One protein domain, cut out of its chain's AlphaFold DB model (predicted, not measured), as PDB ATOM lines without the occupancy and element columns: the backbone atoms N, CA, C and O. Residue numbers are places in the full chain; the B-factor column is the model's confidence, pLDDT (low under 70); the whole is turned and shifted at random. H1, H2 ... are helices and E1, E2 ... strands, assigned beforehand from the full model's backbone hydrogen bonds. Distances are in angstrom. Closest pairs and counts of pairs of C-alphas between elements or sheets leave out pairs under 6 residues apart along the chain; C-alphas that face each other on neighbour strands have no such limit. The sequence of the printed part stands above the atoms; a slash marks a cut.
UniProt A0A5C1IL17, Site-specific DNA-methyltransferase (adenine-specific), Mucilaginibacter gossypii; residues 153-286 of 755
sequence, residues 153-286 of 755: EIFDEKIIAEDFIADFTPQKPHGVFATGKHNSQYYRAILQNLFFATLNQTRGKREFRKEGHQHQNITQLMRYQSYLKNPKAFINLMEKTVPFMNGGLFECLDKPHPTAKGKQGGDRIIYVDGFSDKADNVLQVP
ATOM      1  N   GLU A 153      47.662  99.356  91.542       95.81
ATOM      2  CA  GLU A 153      47.507 100.806  91.604       95.81
ATOM      3  C   GLU A 153      48.744 101.543  91.085       95.81
ATOM      4  O   GLU A 153      48.634 102.597  90.464       95.81
ATOM      5  N   ILE A 154      49.932 100.962  91.274       96.31
ATOM      6  CA  ILE A 154      51.193 101.542  90.799       96.31
ATOM      7  C   ILE A 154      51.436 101.339  89.298       96.31
ATOM      8  O   ILE A 154      52.473 101.765  88.804       96.31
ATOM      9  N   PHE A 155      50.518 100.696  88.572       96.38
ATOM     10  CA  PHE A 155      50.558 100.543  87.112       96.38
ATOM     11  C   PHE A 155      49.368 101.217  86.420       96.38
ATOM     12  O   PHE A 155      49.203 101.097  85.200       96.38
ATOM     13  N   ASP A 156      48.499 101.894  87.167       95.44
ATOM     14  CA  ASP A 156      47.375 102.629  86.603       95.44
ATOM     15  C   ASP A 156      47.712 104.113  86.473       95.44
ATOM     16  O   ASP A 156      47.950 104.797  87.463       95.44
ATOM     17  N   GLU A 157      47.729 104.615  85.239       93.69
ATOM     18  CA  GLU A 157      48.087 106.004  84.947       93.69
ATOM     19  C   GLU A 157      47.229 107.009  85.724       93.69
ATOM     20  O   GLU A 157      47.760 107.999  86.233       93.69
ATOM     21  N   LYS A 158      45.922 106.747  85.859       93.38
ATOM     22  CA  LYS A 158      44.998 107.660  86.538       93.38
ATOM     23  C   LYS A 158      45.243 107.649  88.036       93.38
ATOM     24  O   LYS A 158      45.399 108.715  88.620       93.38
ATOM     25  N   ILE A 159      45.369 106.464  88.635       95.56
ATOM     26  CA  ILE A 159      45.649 106.345  90.073       95.56
ATOM     27  C   ILE A 159      47.013 106.964  90.403       95.56
ATOM     28  O   ILE A 159      47.146 107.687  91.388       95.56
ATOM     29  N   ILE A 160      48.030 106.773  89.558       95.44
ATOM     30  CA  ILE A 160      49.337 107.421  89.739       95.44
ATOM     31  C   ILE A 160      49.215 108.941  89.692       95.44
ATOM     32  O   ILE A 160      49.770 109.614  90.566       95.44
ATOM     33  N   ALA A 161      48.486 109.476  88.711       92.94
ATOM     34  CA  ALA A 161      48.274 110.911  88.577       92.94
ATOM     35  C   ALA A 161      47.454 111.504  89.727       92.94
ATOM     36  O   ALA A 161      47.700 112.645  90.117       92.94
ATOM     37  N   GLU A 162      46.487 110.765  90.269       93.69
ATOM     38  CA  GLU A 162      45.578 111.220  91.325       93.69
ATOM     39  C   GLU A 162      46.212 111.087  92.717       93.69
ATOM     40  O   GLU A 162      46.261 112.079  93.452       93.69
ATOM     41  N   ASP A 163      46.818 109.941  93.028       93.19
ATOM     42  CA  ASP A 163      47.169 109.560  94.400       93.19
ATOM     43  C   ASP A 163      48.677 109.527  94.684       93.19
ATOM     44  O   ASP A 163      49.096 109.802  95.816       93.19
ATOM     45  N   PHE A 164      49.515 109.218  93.688       94.00
ATOM     46  CA  PHE A 164      50.941 108.960  93.929       94.00
ATOM     47  C   PHE A 164      51.853 110.119  93.544       94.00
ATOM     48  O   PHE A 164      52.539 110.637  94.422       94.00
ATOM     49  N   ILE A 165      51.889 110.531  92.275       94.25
ATOM     50  CA  ILE A 165      52.900 111.462  91.746       94.25
ATOM     51  C   ILE A 165      52.282 112.838  91.480       94.25
ATOM     52  O   ILE A 165      51.248 112.958  90.823       94.25
ATOM     53  N   ALA A 166      52.914 113.897  91.989       87.81
ATOM     54  CA  ALA A 166      52.492 115.273  91.725       87.81
ATOM     55  C   ALA A 166      52.837 115.700  90.286       87.81
ATOM     56  O   ALA A 166      53.917 115.392  89.797       87.81
ATOM     57  N   ASP A 167      51.934 116.427  89.618       86.50
ATOM     58  CA  ASP A 167      52.122 116.914  88.239       86.50
ATOM     59  C   ASP A 167      52.538 115.812  87.243       86.50
ATOM     60  O   ASP A 167      53.403 116.001  86.380       86.50
ATOM     61  N   PHE A 168      51.935 114.628  87.381       90.12
ATOM     62  CA  PHE A 168      52.240 113.481  86.538       90.12
ATOM     63  C   PHE A 168      51.646 113.647  85.136       90.12
ATOM     64  O   PHE A 168      50.448 113.478  84.919       90.12
ATOM     65  N   THR A 169      52.504 113.979  84.173       86.25
ATOM     66  CA  THR A 169      52.157 114.100  82.751       86.25
ATOM     67  C   THR A 169      53.023 113.136  81.941       86.25
ATOM     68  O   THR A 169      54.089 113.543  81.468       86.25
ATOM     69  N   PRO A 170      52.639 111.853  81.835       86.62
ATOM     70  CA  PRO A 170      53.523 110.842  81.276       86.62
ATOM     71  C   PRO A 170      53.502 110.791  79.751       86.62
ATOM     72  O   PRO A 170      54.416 110.225  79.188       86.62
ATOM     73  N   GLN A 171      52.502 111.354  79.076       84.75
ATOM     74  CA  GLN A 171      52.387 111.288  77.614       84.75
ATOM     75  C   GLN A 171      53.456 112.143  76.920       84.75
ATOM     76  O   GLN A 171      53.828 113.215  77.424       84.75
ATOM     77  N   LYS A 172      53.919 111.721  75.734       79.31
ATOM     78  CA  LYS A 172      54.824 112.557  74.936       79.31
ATOM     79  C   LYS A 172      54.146 113.891  74.600       79.31
ATOM     80  O   LYS A 172      52.975 113.930  74.214       79.31
ATOM     81  N   PRO A 173      54.860 115.017  74.688       67.56
ATOM     82  CA  PRO A 173      54.319 116.287  74.236       67.56
ATOM     83  C   PRO A 173      54.264 116.352  72.700       67.56
ATOM     84  O   PRO A 173      55.294 116.288  72.037       67.56
ATOM     85  N   HIS A 174      53.066 116.511  72.130       66.25
ATOM     86  CA  HIS A 174      52.854 116.591  70.679       66.25
ATOM     87  C   HIS A 174      52.502 118.026  70.235       66.25
ATOM     88  O   HIS A 174      51.715 118.716  70.883       66.25
ATOM     89  N   GLY A 175      53.039 118.469  69.090       57.94
ATOM     90  CA  GLY A 175      52.683 119.745  68.448       57.94
ATOM     91  C   GLY A 175      53.455 120.984  68.938       57.94
ATOM     92  O   GLY A 175      54.484 120.890  69.594       57.94
ATOM     93  N   VAL A 176      52.962 122.180  68.587       44.47
ATOM     94  CA  VAL A 176      53.652 123.480  68.793       44.47
ATOM     95  C   VAL A 176      53.723 123.901  70.274       44.47
ATOM     96  O   VAL A 176      54.473 124.804  70.633       44.47
ATOM     97  N   PHE A 177      52.986 123.216  71.154       45.97
ATOM     98  CA  PHE A 177      52.978 123.433  72.606       45.97
ATOM     99  C   PHE A 177      53.662 122.294  73.366       45.97
ATOM    100  O   PHE A 177      53.301 121.994  74.503       45.97
ATOM    101  N   ALA A 178      54.641 121.638  72.736       53.28
ATOM    102  CA  ALA A 178      55.354 120.516  73.312       53.28
ATOM    103  C   ALA A 178      56.284 120.925  74.478       53.28
ATOM    104  O   ALA A 178      57.504 120.929  74.355       53.28
ATOM    105  N   THR A 179      55.715 121.285  75.629       44.19
ATOM    106  CA  THR A 179      56.453 121.627  76.861       44.19
ATOM    107  C   THR A 179      56.587 120.445  77.824       44.19
ATOM    108  O   THR A 179      57.017 120.630  78.964       44.19
ATOM    109  N   GLY A 180      56.175 119.242  77.408       50.78
ATOM    110  CA  GLY A 180      56.249 118.034  78.229       50.78
ATOM    111  C   GLY A 180      57.695 117.767  78.622       50.78
ATOM    112  O   GLY A 180      58.587 117.641  77.786       50.78
ATOM    113  N   LYS A 181      57.947 117.760  79.926       56.34
ATOM    114  CA  LYS A 181      59.281 117.512  80.462       56.34
ATOM    115  C   LYS A 181      59.612 116.051  80.168       56.34
ATOM    116  O   LYS A 181      58.768 115.198  80.413       56.34
ATOM    117  N   HIS A 182      60.832 115.746  79.721       65.56
ATOM    118  CA  HIS A 182      61.378 114.383  79.773       65.56
ATOM    119  C   HIS A 182      61.593 113.978  81.244       65.56
ATOM    120  O   HIS A 182      62.717 113.850  81.730       65.56
ATOM    121  N   ASN A 183      60.502 113.887  81.995       77.56
ATOM    122  CA  ASN A 183      60.485 113.544  83.396       77.56
ATOM    123  C   ASN A 183      60.639 112.024  83.531       77.56
ATOM    124  O   ASN A 183      60.215 111.247  82.685       77.56
ATOM    125  N   SER A 184      61.334 111.606  84.580       92.06
ATOM    126  CA  SER A 184      61.502 110.191  84.926       92.06
ATOM    127  C   SER A 184      60.862 109.923  86.279       92.06
ATOM    128  O   SER A 184      61.446 109.229  87.112       92.06
ATOM    129  N   GLN A 185      59.737 110.589  86.564       93.81
ATOM    130  CA  GLN A 185      59.145 110.584  87.898       93.81
ATOM    131  C   GLN A 185      58.619 109.198  88.239       93.81
ATOM    132  O   GLN A 185      58.875 108.722  89.344       93.81
ATOM    133  N   TYR A 186      57.983 108.517  87.286       96.06
ATOM    134  CA  TYR A 186      57.489 107.161  87.485       96.06
ATOM    135  C   TYR A 186      58.634 106.180  87.740       96.06
ATOM    136  O   TYR A 186      58.637 105.474  88.752       96.06
ATOM    137  N   TYR A 187      59.664 106.184  86.885       96.44
ATOM    138  CA  TYR A 187      60.802 105.283  87.081       96.44
ATOM    139  C   TYR A 187      61.519 105.549  88.414       96.44
ATOM    140  O   TYR A 187      61.787 104.613  89.168       96.44
ATOM    141  N   ARG A 188      61.786 106.818  88.741       94.94
ATOM    142  CA  ARG A 188      62.526 107.219  89.946       94.94
ATOM    143  C   ARG A 188      61.735 107.001  91.238       94.94
ATOM    144  O   ARG A 188      62.260 106.410  92.180       94.94
ATOM    145  N   ALA A 189      60.491 107.474  91.307       95.38
ATOM    146  CA  ALA A 189      59.706 107.472  92.544       95.38
ATOM    147  C   ALA A 189      58.966 106.153  92.801       95.38
ATOM    148  O   ALA A 189      58.766 105.803  93.963       95.38
ATOM    149  N   ILE A 190      58.590 105.412  91.754       97.12
ATOM    150  CA  ILE A 190      57.827 104.166  91.890       97.12
ATOM    151  C   ILE A 190      58.736 102.962  91.654       97.12
ATOM    152  O   ILE A 190      59.008 102.211  92.590       97.12
ATOM    153  N   LEU A 191      59.257 102.791  90.436       97.31
ATOM    154  CA  LEU A 191      59.943 101.552  90.054       97.31
ATOM    155  C   LEU A 191      61.274 101.346  90.791       97.31
ATOM    156  O   LEU A 191      61.484 100.275  91.355       97.31
ATOM    157  N   GLN A 192      62.155 102.351  90.869       95.94
ATOM    158  CA  GLN A 192      63.421 102.210  91.603       95.94
ATOM    159  C   GLN A 192      63.190 101.920  93.098       95.94
ATOM    160  O   GLN A 192      63.883 101.082  93.676       95.94
ATOM    161  N   ASN A 193      62.196 102.562  93.726       96.94
ATOM    162  CA  ASN A 193      61.847 102.301  95.127       96.94
ATOM    163  C   ASN A 193      61.238 100.908  95.329       96.94
ATOM    164  O   ASN A 193      61.556 100.246  96.321       96.94
ATOM    165  N   LEU A 194      60.412 100.434  94.393       96.44
ATOM    166  CA  LEU A 194      59.889  99.069  94.402       96.44
ATOM    167  C   LEU A 194      61.029  98.046  94.297       96.44
ATOM    168  O   LEU A 194      61.101  97.119  95.102       96.44
ATOM    169  N   PHE A 195      61.952  98.242  93.352       94.00
ATOM    170  CA  PHE A 195      63.069  97.327  93.124       94.00
ATOM    171  C   PHE A 195      64.012  97.317  94.334       94.00
ATOM    172  O   PHE A 195      64.172  96.301  95.003       94.00
ATOM    173  N   PHE A 196      64.609  98.461  94.663       92.19
ATOM    174  CA  PHE A 196      65.791  98.497  95.530       92.19
ATOM    175  C   PHE A 196      65.467  98.677  97.013       92.19
ATOM    176  O   PHE A 196      66.194  98.168  97.865       92.19
ATOM    177  N   ALA A 197      64.376  99.375  97.329       93.38
ATOM    178  CA  ALA A 197      64.027  99.760  98.696       93.38
ATOM    179  C   ALA A 197      62.770  99.057  99.241       93.38
ATOM    180  O   ALA A 197      62.403  99.276 100.393       93.38
ATOM    181  N   THR A 198      62.120  98.202  98.442       94.19
ATOM    182  CA  THR A 198      60.908  97.466  98.847       94.19
ATOM    183  C   THR A 198      61.105  95.960  98.732       94.19
ATOM    184  O   THR A 198      61.117  95.270  99.752       94.19
ATOM    185  N   LEU A 199      61.335  95.440  97.521       92.25
ATOM    186  CA  LEU A 199      61.556  94.005  97.287       92.25
ATOM    187  C   LEU A 199      62.864  93.506  97.921       92.25
ATOM    188  O   LEU A 199      62.978  92.328  98.266       92.25
ATOM    189  N   ASN A 200      63.821  94.411  98.139       88.12
ATOM    190  CA  ASN A 200      65.106  94.137  98.780       88.12
ATOM    191  C   ASN A 200      65.225  94.694 100.221       88.12
ATOM    192  O   ASN A 200      66.329  94.795 100.760       88.12
ATOM    193  N   GLN A 201      64.103  95.047 100.862       88.69
ATOM    194  CA  GLN A 201      64.059  95.484 102.263       88.69
ATOM    195  C   GLN A 201      62.946  94.771 103.035       88.69
ATOM    196  O   GLN A 201      61.815  94.643 102.561       88.69
ATOM    197  N   THR A 202      63.263  94.321 104.250       89.25
ATOM    198  CA  THR A 202      62.304  93.618 105.114       89.25
ATOM    199  C   THR A 202      61.122  94.517 105.475       89.25
ATOM    200  O   THR A 202      61.321  95.698 105.776       89.25
ATOM    201  N   ARG A 203      59.915  93.940 105.510       90.62
ATOM    202  CA  ARG A 203      58.692  94.619 105.963       90.62
ATOM    203  C   ARG A 203      58.874  95.230 107.356       90.62
ATOM    204  O   ARG A 203      59.618  94.703 108.186       90.62
ATOM    205  N   GLY A 204      58.248  96.376 107.586       90.31
ATOM    206  CA  GLY A 204      58.359  97.165 108.816       90.31
ATOM    207  C   GLY A 204      59.638  98.003 108.939       90.31
ATOM    208  O   GLY A 204      59.755  98.784 109.880       90.31
ATOM    209  N   LYS A 205      60.596  97.878 108.006       90.75
ATOM    210  CA  LYS A 205      61.828  98.695 107.957       90.75
ATOM    211  C   LYS A 205      61.908  99.600 106.726       90.75
ATOM    212  O   LYS A 205      62.975 100.145 106.432       90.75
ATOM    213  N   ARG A 206      60.825  99.715 105.955       93.69
ATOM    214  CA  ARG A 206      60.787 100.527 104.737       93.69
ATOM    215  C   ARG A 206      60.532 101.978 105.111       93.69
ATOM    216  O   ARG A 206      59.483 102.326 105.643       93.69
ATOM    217  N   GLU A 207      61.506 102.825 104.821       94.44
ATOM    218  CA  GLU A 207      61.418 104.258 105.069       94.44
ATOM    219  C   GLU A 207      62.158 105.041 103.982       94.44
ATOM    220  O   GLU A 207      63.030 104.512 103.282       94.44
ATOM    221  N   PHE A 208      61.811 106.320 103.844       93.31
ATOM    222  CA  PHE A 208      62.589 107.247 103.033       93.31
ATOM    223  C   PHE A 208      63.890 107.594 103.737       93.31
ATOM    224  O   PHE A 208      63.956 107.693 104.966       93.31
ATOM    225  N   ARG A 209      64.938 107.825 102.949       90.19
ATOM    226  CA  ARG A 209      66.170 108.377 103.503       90.19
ATOM    227  C   ARG A 209      65.886 109.736 104.157       90.19
ATOM    228  O   ARG A 209      65.093 110.527 103.651       90.19
ATOM    229  N   LYS A 210      66.578 110.014 105.258       84.56
ATOM    230  CA  LYS A 210      66.541 111.321 105.923       84.56
ATOM    231  C   LYS A 210      67.375 112.338 105.140       84.56
ATOM    232  O   LYS A 210      68.298 111.960 104.417       84.56
ATOM    233  N   GLU A 211      67.058 113.618 105.296       69.19
ATOM    234  CA  GLU A 211      67.844 114.703 104.702       69.19
ATOM    235  C   GLU A 211      69.263 114.754 105.301       69.19
ATOM    236  O   GLU A 211      69.451 114.573 106.504       69.19
ATOM    237  N   GLY A 212      70.270 115.000 104.455       64.25
ATOM    238  CA  GLY A 212      71.675 115.135 104.857       64.25
ATOM    239  C   GLY A 212      72.634 114.109 104.235       64.25
ATOM    240  O   GLY A 212      72.315 113.401 103.281       64.25
ATOM    241  N   HIS A 213      73.868 114.068 104.751       59.38
ATOM    242  CA  HIS A 213      74.935 113.171 104.271       59.38
ATOM    243  C   HIS A 213      74.932 111.787 104.943       59.38
ATOM    244  O   HIS A 213      75.569 110.856 104.448       59.38
ATOM    245  N   GLN A 214      74.211 111.631 106.054       54.34
ATOM    246  CA  GLN A 214      73.998 110.333 106.684       54.34
ATOM    247  C   GLN A 214      73.078 109.516 105.763       54.34
ATOM    248  O   GLN A 214      71.981 109.957 105.451       54.34
ATOM    249  N   HIS A 215      73.543 108.348 105.303       62.00
ATOM    250  CA  HIS A 215      72.821 107.378 104.453       62.00
ATOM    251  C   HIS A 215      72.970 107.496 102.922       62.00
ATOM    252  O   HIS A 215      72.256 106.798 102.200       62.00
ATOM    253  N   GLN A 216      73.916 108.282 102.388       61.03
ATOM    254  CA  GLN A 216      74.052 108.454 100.925       61.03
ATOM    255  C   GLN A 216      74.222 107.145 100.131       61.03
ATOM    256  O   GLN A 216      73.708 107.045  99.018       61.03
ATOM    257  N   ASN A 217      74.872 106.135 100.715       68.19
ATOM    258  CA  ASN A 217      75.187 104.873 100.035       68.19
ATOM    259  C   ASN A 217      74.252 103.719 100.437       68.19
ATOM    260  O   ASN A 217      74.494 102.572 100.075       68.19
ATOM    261  N   ILE A 218      73.189 103.995 101.204       79.19
ATOM    262  CA  ILE A 218      72.246 102.958 101.637       79.19
ATOM    263  C   ILE A 218      71.174 102.789 100.557       79.19
ATOM    264  O   ILE A 218      70.287 103.629 100.389       79.19
ATOM    265  N   THR A 219      71.263 101.699  99.801       83.88
ATOM    266  CA  THR A 219      70.358 101.378  98.682       83.88
ATOM    267  C   THR A 219      69.021 100.775  99.126       83.88
ATOM    268  O   THR A 219      68.122 100.641  98.312       83.88
ATOM    269  N   GLN A 220      68.861 100.474 100.418       85.56
ATOM    270  CA  GLN A 220      67.643  99.897 101.014       85.56
ATOM    271  C   GLN A 220      66.627 100.948 101.494       85.56
ATOM    272  O   GLN A 220      65.551 100.591 101.963       85.56
ATOM    273  N   LEU A 221      66.970 102.237 101.407       91.56
ATOM    274  CA  LEU A 221      66.088 103.346 101.780       91.56
ATOM    275  C   LEU A 221      65.426 103.947 100.542       91.56
ATOM    276  O   LEU A 221      66.067 104.085  99.498       91.56
ATOM    277  N   MET A 222      64.164 104.348 100.662       94.50
ATOM    278  CA  MET A 222      63.437 104.971  99.559       94.50
ATOM    279  C   MET A 222      63.974 106.380  99.258       94.50
ATOM    280  O   MET A 222      64.499 107.076 100.135       94.50
ATOM    281  N   ARG A 223      63.844 106.804  98.001       93.12
ATOM    282  CA  ARG A 223      64.299 108.097  97.460       93.12
ATOM    283  C   ARG A 223      63.162 108.827  96.755       93.12
ATOM    284  O   ARG A 223      62.097 108.257  96.539       93.12
ATOM    285  N   TYR A 224      63.410 110.084  96.382       92.44
ATOM    286  CA  TYR A 224      62.458 110.921  95.640       92.44
ATOM    287  C   TYR A 224      61.132 111.141  96.380       92.44
ATOM    288  O   TYR A 224      60.069 111.211  95.771       92.44
ATOM    289  N   GLN A 225      61.202 111.292  97.707       93.62
ATOM    290  CA  GLN A 225      60.033 111.572  98.542       93.62
ATOM    291  C   GLN A 225      59.247 112.798  98.050       93.62
ATOM    292  O   GLN A 225      58.024 112.803  98.109       93.62
ATOM    293  N   SER A 226      59.944 113.814  97.529       91.94
ATOM    294  CA  SER A 226      59.350 115.050  97.010       91.94
ATOM    295  C   SER A 226      58.526 114.876  95.733       91.94
ATOM    296  O   SER A 226      57.768 115.778  95.393       91.94
ATOM    297  N   TYR A 227      58.659 113.754  95.018       92.81
ATOM    298  CA  TYR A 227      57.824 113.466  93.845       92.81
ATOM    299  C   TYR A 227      56.454 112.910  94.251       92.81
ATOM    300  O   TYR A 227      55.518 112.934  93.454       92.81
ATOM    301  N   LEU A 228      56.328 112.409  95.484       94.75
ATOM    302  CA  LEU A 228      55.114 111.768  95.962       94.75
ATOM    303  C   LEU A 228      54.187 112.770  96.653       94.75
ATOM    304  O   LEU A 228      54.605 113.496  97.554       94.75
ATOM    305  N   LYS A 229      52.897 112.735  96.305       95.75
ATOM    306  CA  LYS A 229      51.849 113.523  96.976       95.75
ATOM    307  C   LYS A 229      51.679 113.103  98.433       95.75
ATOM    308  O   LYS A 229      51.584 113.944  99.325       95.75
ATOM    309  N   ASN A 230      51.655 111.792  98.679       94.69
ATOM    310  CA  ASN A 230      51.534 111.214 100.015       94.69
ATOM    311  C   ASN A 230      52.533 110.057 100.216       94.69
ATOM    312  O   ASN A 230      52.185 108.884 100.042       94.69
ATOM    313  N   PRO A 231      53.777 110.360 100.636       95.00
ATOM    314  CA  PRO A 231      54.806 109.345 100.858       95.00
ATOM    315  C   PRO A 231      54.415 108.262 101.875       95.00
ATOM    316  O   PRO A 231      54.813 107.106 101.737       95.00
ATOM    317  N   LYS A 232      53.619 108.612 102.897       94.56
ATOM    318  CA  LYS A 232      53.165 107.656 103.920       94.56
ATOM    319  C   LYS A 232      52.159 106.660 103.351       94.56
ATOM    320  O   LYS A 232      52.260 105.473 103.640       94.56
ATOM    321  N   ALA A 233      51.215 107.126 102.530       94.62
ATOM    322  CA  ALA A 233      50.267 106.241 101.855       94.62
ATOM    323  C   ALA A 233      50.984 105.264 100.913       94.62
ATOM    324  O   ALA A 233      50.657 104.079 100.913       94.62
ATOM    325  N   PHE A 234      52.015 105.728 100.197       96.19
ATOM    326  CA  PHE A 234      52.846 104.865  99.356       96.19
ATOM    327  C   PHE A 234      53.545 103.759 100.166       96.19
ATOM    328  O   PHE A 234      53.424 102.587  99.818       96.19
ATOM    329  N   ILE A 235      54.205 104.096 101.284       96.31
ATOM    330  CA  ILE A 235      54.813 103.087 102.176       96.31
ATOM    331  C   ILE A 235      53.758 102.099 102.679       96.31
ATOM    332  O   ILE A 235      53.980 100.893 102.610       96.31
ATOM    333  N   ASN A 236      52.606 102.589 103.144       96.31
ATOM    334  CA  ASN A 236      51.543 101.730 103.663       96.31
ATOM    335  C   ASN A 236      51.031 100.742 102.604       96.31
ATOM    336  O   ASN A 236      50.812  99.574 102.922       96.31
ATOM    337  N   LEU A 237      50.884 101.177 101.348       96.31
ATOM    338  CA  LEU A 237      50.507 100.299 100.238       96.31
ATOM    339  C   LEU A 237      51.559  99.207  99.999       96.31
ATOM    340  O   LEU A 237      51.212  98.029  99.871       96.31
ATOM    341  N   MET A 238      52.842  99.585  99.986       96.25
ATOM    342  CA  MET A 238      53.946  98.637  99.827       96.25
ATOM    343  C   MET A 238      54.008  97.637 100.991       96.25
ATOM    344  O   MET A 238      54.167  96.442 100.765       96.25
ATOM    345  N   GLU A 239      53.862  98.088 102.238       95.25
ATOM    346  CA  GLU A 239      53.884  97.240 103.445       95.25
ATOM    347  C   GLU A 239      52.692  96.287 103.550       95.25
ATOM    348  O   GLU A 239      52.813  95.203 104.131       95.25
ATOM    349  N   LYS A 240      51.550  96.681 102.977       94.56
ATOM    350  CA  LYS A 240      50.329  95.874 102.933       94.56
ATOM    351  C   LYS A 240      50.379  94.767 101.878       94.56
ATOM    352  O   LYS A 240      49.721  93.753 102.072       94.56
ATOM    353  N   THR A 241      51.144  94.953 100.802       93.94
ATOM    354  CA  THR A 241      51.019  94.107  99.598       93.94
ATOM    355  C   THR A 241      52.321  93.420  99.193       93.94
ATOM    356  O   THR A 241      52.306  92.270  98.772       93.94
ATOM    357  N   VAL A 242      53.462  94.108  99.309       95.25
ATOM    358  CA  VAL A 242      54.717  93.678  98.677       95.25
ATOM    359  C   VAL A 242      55.599  92.906  99.658       95.25
ATOM    360  O   VAL A 242      56.033  93.492 100.660       95.25
ATOM    361  N   PRO A 243      55.928  91.624  99.399       93.25
ATOM    362  CA  PRO A 243      56.846  90.858 100.233       93.25
ATOM    363  C   PRO A 243      58.296  91.324 100.054       93.25
ATOM    364  O   PRO A 243      58.672  91.984  99.087       93.25
ATOM    365  N   PHE A 244      59.141  90.953 101.003       91.00
ATOM    366  CA  PHE A 244      60.583  90.913 100.829       91.00
ATOM    367  C   PHE A 244      60.967  89.651 100.042       91.00
ATOM    368  O   PHE A 244      60.627  88.541 100.446       91.00
ATOM    369  N   MET A 245      61.697  89.825  98.939       85.69
ATOM    370  CA  MET A 245      62.036  88.752  97.995       85.69
ATOM    371  C   MET A 245      63.530  88.402  97.966       85.69
ATOM    372  O   MET A 245      63.893  87.431  97.315       85.69
ATOM    373  N   ASN A 246      64.373  89.125  98.715       72.38
ATOM    374  CA  ASN A 246      65.839  89.000  98.744       72.38
ATOM    375  C   ASN A 246      66.555  89.472  97.462       72.38
ATOM    376  O   ASN A 246      66.069  89.373  96.338       72.38
ATOM    377  N   GLY A 247      67.739  90.048  97.671       64.12
ATOM    378  CA  GLY A 247      68.509  90.825  96.707       64.12
ATOM    379  C   GLY A 247      69.185  90.020  95.597       64.12
ATOM    380  O   GLY A 247      70.394  89.903  95.552       64.12
ATOM    381  N   GLY A 248      68.448  89.384  94.706       71.06
ATOM    382  CA  GLY A 248      69.031  88.898  93.452       71.06
ATOM    383  C   GLY A 248      68.914  89.986  92.395       71.06
ATOM    384  O   GLY A 248      69.513  91.054  92.481       71.06
ATOM    385  N   LEU A 249      67.994  89.737  91.469       74.25
ATOM    386  CA  LEU A 249      67.531  90.643  90.418       74.25
ATOM    387  C   LEU A 249      67.288  92.100  90.869       74.25
ATOM    388  O   LEU A 249      67.456  93.041  90.091       74.25
ATOM    389  N   PHE A 250      66.862  92.283  92.119       84.25
ATOM    390  CA  PHE A 250      66.493  93.570  92.708       84.25
ATOM    391  C   PHE A 250      67.596  94.211  93.560       84.25
ATOM    392  O   PHE A 250      67.346  95.202  94.246       84.25
ATOM    393  N   GLU A 251      68.822  93.680  93.546       81.94
ATOM    394  CA  GLU A 251      69.971  94.416  94.077       81.94
ATOM    395  C   GLU A 251      70.277  95.630  93.195       81.94
ATOM    396  O   GLU A 251      70.256  95.565  91.964       81.94
ATOM    397  N   CYS A 252      70.525  96.764  93.852       87.06
ATOM    398  CA  CYS A 252      71.019  97.963  93.194       87.06
ATOM    399  C   CYS A 252      72.505  97.772  92.892       87.06
ATOM    400  O   CYS A 252      73.276  97.445  93.796       87.06
ATOM    401  N   LEU A 253      72.893  98.001  91.640       86.25
ATOM    402  CA  LEU A 253      74.268  97.817  91.167       86.25
ATOM    403  C   LEU A 253      75.179  99.026  91.434       86.25
ATOM    404  O   LEU A 253      76.357  99.006  91.074       86.25
ATOM    405  N   ASP A 254      74.653 100.080  92.057       87.56
ATOM    406  CA  ASP A 254      75.450 101.231  92.470       87.56
ATOM    407  C   ASP A 254      76.412 100.820  93.594       87.56
ATOM    408  O   ASP A 254      75.983 100.359  94.656       87.56
ATOM    409  N   LYS A 255      77.720 101.001  93.379       82.50
ATOM    410  CA  LYS A 255      78.762 100.545  94.314       82.50
ATOM    411  C   LYS A 255      79.834 101.606  94.572       82.50
ATOM    412  O   LYS A 255      80.108 102.423  93.690       82.50
ATOM    413  N   PRO A 256      80.450 101.637  95.769       80.12
ATOM    414  CA  PRO A 256      81.625 102.467  95.993       80.12
ATOM    415  C   PRO A 256      82.765 102.020  95.075       80.12
ATOM    416  O   PRO A 256      82.978 100.831  94.844       80.12
ATOM    417  N   HIS A 257      83.494 102.985  94.529       78.88
ATOM    418  CA  HIS A 257      84.694 102.737  93.754       78.88
ATOM    419  C   HIS A 257      85.761 102.155  94.691       78.88
ATOM    420  O   HIS A 257      85.974 102.716  95.766       78.88
ATOM    421  N   PRO A 258      86.482 101.094  94.286       71.31
ATOM    422  CA  PRO A 258      87.417 100.395  95.171       71.31
ATOM    423  C   PRO A 258      88.532 101.296  95.728       71.31
ATOM    424  O   PRO A 258      88.900 101.179  96.889       71.31
ATOM    425  N   THR A 259      89.066 102.215  94.914       75.19
ATOM    426  CA  THR A 259      90.201 103.077  95.301       75.19
ATOM    427  C   THR A 259      89.943 104.587  95.226       75.19
ATOM    428  O   THR A 259      90.570 105.355  95.955       75.19
ATOM    429  N   ALA A 260      89.036 105.055  94.363       79.56
ATOM    430  CA  ALA A 260      88.813 106.476  94.139       79.56
ATOM    431  C   ALA A 260      87.966 107.102  95.254       79.56
ATOM    432  O   ALA A 260      86.852 106.661  95.541       79.56
ATOM    433  N   LYS A 261      88.466 108.199  95.826       80.69
ATOM    434  CA  LYS A 261      87.734 109.023  96.791       80.69
ATOM    435  C   LYS A 261      87.076 110.214  96.095       80.69
ATOM    436  O   LYS A 261      87.599 110.768  95.129       80.69
ATOM    437  N   GLY A 262      85.902 110.603  96.571       72.81
ATOM    438  CA  GLY A 262      85.237 111.840  96.191       72.81
ATOM    439  C   GLY A 262      85.941 113.066  96.779       72.81
ATOM    440  O   GLY A 262      86.771 112.964  97.679       72.81
ATOM    441  N   LYS A 263      85.544 114.258  96.315       70.50
ATOM    442  CA  LYS A 263      86.121 115.551  96.741       70.50
ATOM    443  C   LYS A 263      86.071 115.805  98.258       70.50
ATOM    444  O   LYS A 263      86.797 116.653  98.751       70.50
ATOM    445  N   GLN A 264      85.208 115.089  98.980       70.56
ATOM    446  CA  GLN A 264      84.989 115.205 100.426       70.56
ATOM    447  C   GLN A 264      85.563 114.010 101.222       70.56
ATOM    448  O   GLN A 264      85.198 113.811 102.375       70.56
ATOM    449  N   GLY A 265      86.421 113.180 100.617       67.69
ATOM    450  CA  GLY A 265      87.142 112.092 101.299       67.69
ATOM    451  C   GLY A 265      86.405 110.748 101.422       67.69
ATOM    452  O   GLY A 265      87.055 109.737 101.673       67.69
ATOM    453  N   GLY A 266      85.084 110.695 101.205       71.94
ATOM    454  CA  GLY A 266      84.329 109.433 101.098       71.94
ATOM    455  C   GLY A 266      84.562 108.706  99.767       71.94
ATOM    456  O   GLY A 266      85.103 109.296  98.836       71.94
ATOM    457  N   ASP A 267      84.149 107.443  99.644       77.25
ATOM    458  CA  ASP A 267      84.287 106.693  98.385       77.25
ATOM    459  C   ASP A 267      83.509 107.362  97.247       77.25
ATOM    460  O   ASP A 267      82.366 107.805  97.415       77.25
ATOM    461  N   ARG A 268      84.122 107.443  96.063       82.12
ATOM    462  CA  ARG A 268      83.411 107.849  94.849       82.12
ATOM    463  C   ARG A 268      82.423 106.744  94.494       82.12
ATOM    464  O   ARG A 268      82.829 105.602  94.379       82.12
ATOM    465  N   ILE A 269      81.153 107.062  94.271       83.00
ATOM    466  CA  ILE A 269      80.165 106.052  93.862       83.00
ATOM    467  C   ILE A 269      80.186 105.864  92.345       83.00
ATOM    468  O   ILE A 269      80.221 106.838  91.589       83.00
ATOM    469  N   ILE A 270      80.174 104.603  91.925       84.69
ATOM    470  CA  ILE A 270      79.978 104.140  90.555       84.69
ATOM    471  C   ILE A 270      78.478 103.867  90.407       84.69
ATOM    472  O   ILE A 270      77.966 102.930  91.014       84.69
ATOM    473  N   TYR A 271      77.773 104.699  89.636       88.00
ATOM    474  CA  TYR A 271      76.323 104.573  89.449       88.00
ATOM    475  C   TYR A 271      76.003 103.758  88.198       88.00
ATOM    476  O   TYR A 271      76.310 104.182  87.092       88.00
ATOM    477  N   VAL A 272      75.362 102.611  88.361       88.38
ATOM    478  CA  VAL A 272      74.906 101.755  87.257       88.38
ATOM    479  C   VAL A 272      73.386 101.842  87.120       88.38
ATOM    480  O   VAL A 272      72.863 102.058  86.030       88.38
ATOM    481  N   ASP A 273      72.664 101.726  88.235       90.56
ATOM    482  CA  ASP A 273      71.208 101.885  88.284       90.56
ATOM    483  C   ASP A 273      70.800 103.345  88.538       90.56
ATOM    484  O   ASP A 273      69.657 103.722  88.261       90.56
ATOM    485  N   GLY A 274      71.719 104.175  89.045       91.62
ATOM    486  CA  GLY A 274      71.473 105.597  89.275       91.62
ATOM    487  C   GLY A 274      70.411 105.836  90.343       91.62
ATOM    488  O   GLY A 274      69.587 106.745  90.205       91.62
ATOM    489  N   PHE A 275      70.387 105.016  91.395       92.44
ATOM    490  CA  PHE A 275      69.471 105.159  92.519       92.44
ATOM    491  C   PHE A 275      69.976 106.258  93.462       92.44
ATOM    492  O   PHE A 275      70.486 106.025  94.560       92.44
ATOM    493  N   SER A 276      69.861 107.499  92.990       87.94
ATOM    494  CA  SER A 276      70.361 108.702  93.647       87.94
ATOM    495  C   SER A 276      69.468 109.894  93.338       87.94
ATOM    496  O   SER A 276      69.264 110.266  92.195       87.94
ATOM    497  N   ASP A 277      68.980 110.560  94.362       84.56
ATOM    498  CA  ASP A 277      68.214 111.804  94.297       84.56
ATOM    499  C   ASP A 277      69.116 113.039  94.486       84.56
ATOM    500  O   ASP A 277      68.671 114.095  94.935       84.56
ATOM    501  N   LYS A 278      70.407 112.917  94.145       84.19
ATOM    502  CA  LYS A 278      71.279 114.083  93.962       84.19
ATOM    503  C   LYS A 278      70.886 114.824  92.681       84.19
ATOM    504  O   LYS A 278      70.518 114.207  91.683       84.19
ATOM    505  N   ALA A 279      70.992 116.152  92.706       82.38
ATOM    506  CA  ALA A 279      70.602 117.004  91.581       82.38
ATOM    507  C   ALA A 279      71.433 116.757  90.305       82.38
ATOM    508  O   ALA A 279      70.959 117.029  89.209       82.38
ATOM    509  N   ASP A 280      72.647 116.221  90.445       83.56
ATOM    510  CA  ASP A 280      73.547 115.844  89.352       83.56
ATOM    511  C   ASP A 280      73.302 114.421  88.815       83.56
ATOM    512  O   ASP A 280      74.071 113.941  87.979       83.56
ATOM    513  N   ASN A 281      72.244 113.725  89.258       87.31
ATOM    514  CA  ASN A 281      71.902 112.415  88.713       87.31
ATOM    515  C   ASN A 281      71.416 112.527  87.257       87.31
ATOM    516  O   ASN A 281      70.304 112.988  86.983       87.31
ATOM    517  N   VAL A 282      72.248 112.025  86.344       90.00
ATOM    518  CA  VAL A 282      72.049 112.037  84.885       90.00
ATOM    519  C   VAL A 282      71.024 111.018  84.376       90.00
ATOM    520  O   VAL A 282      70.720 111.012  83.184       90.00
ATOM    521  N   LEU A 283      70.518 110.138  85.246       93.38
ATOM    522  CA  LEU A 283      69.562 109.093  84.882       93.38
ATOM    523  C   LEU A 283      68.292 109.686  84.254       93.38
ATOM    524  O   LEU A 283      67.569 110.433  84.911       93.38
ATOM    525  N   GLN A 284      67.961 109.269  83.041       93.31
ATOM    526  CA  GLN A 284      66.763 109.662  82.314       93.31
ATOM    527  C   GLN A 284      66.095 108.410  81.744       93.31
ATOM    528  O   GLN A 284      66.630 107.750  80.857       93.31
ATOM    529  N   VAL A 285      64.919 108.085  82.266       94.81
ATOM    530  CA  VAL A 285      64.025 107.045  81.750       94.81
ATOM    531  C   VAL A 285      62.642 107.686  81.650       94.81
ATOM    532  O   VAL A 285      61.953 107.765  82.668       94.81
ATOM    533  N   PRO A 286      62.290 108.267  80.489       94.06
ATOM    534  CA  PRO A 286      61.093 109.090  80.362       94.06
ATOM    535  C   PRO A 286      59.790 108.348  80.673       94.06
ATOM    536  O   PRO A 286      59.630 107.186  80.297       94.06
TER     537      PRO A 286
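This is residues 153 to 286 of the 755 residues of the protein "Site-specific DNA-methyltransferase (adenine-specific)" of Mucilaginibacter gossypii (UniProt A0A5C1IL17). What shape is this? With little regular structure, three helices sit among long loops, H2 nearest the middle; the hairpin E1 and E2 lies at one end, and residues 174 to 179 stick out at the other. What builds it? The 134 printed residues hold H1, H2, H3, E1, E2 in order, mixed class, with 45 in named elements. It is compact, radius of gyration of the C-alphas 16.0 A, spans 49 by 39 by 27 A.

How do helices stand? H1, residues 157 to 164, and H3, 231 to 241, are close but not clearly touching: closest C-alphas Phe 164 and Phe 234, 7.1 A. H2, residues 185 to 199, is near H1; 7 of its 11 O i to N i+4 pairs are within hydrogen-bond range, and every one in H1 and H3. Which strands pair? E1, 255 to 261, and E2, 267 to 270, are an antiparallel hairpin; N 257 and O 268 are within hydrogen-bond range, 2.7 A.

Where does H1 begin? C-alpha 157 is at (48.087, 106.004, 84.947). How long are H2 and H3? They measure 19.2 A and 15.8 A.

Any cut? The printed part has no cut. Where is confidence low? Residues 173 to 182 and 211 to 217, among others, are under 70.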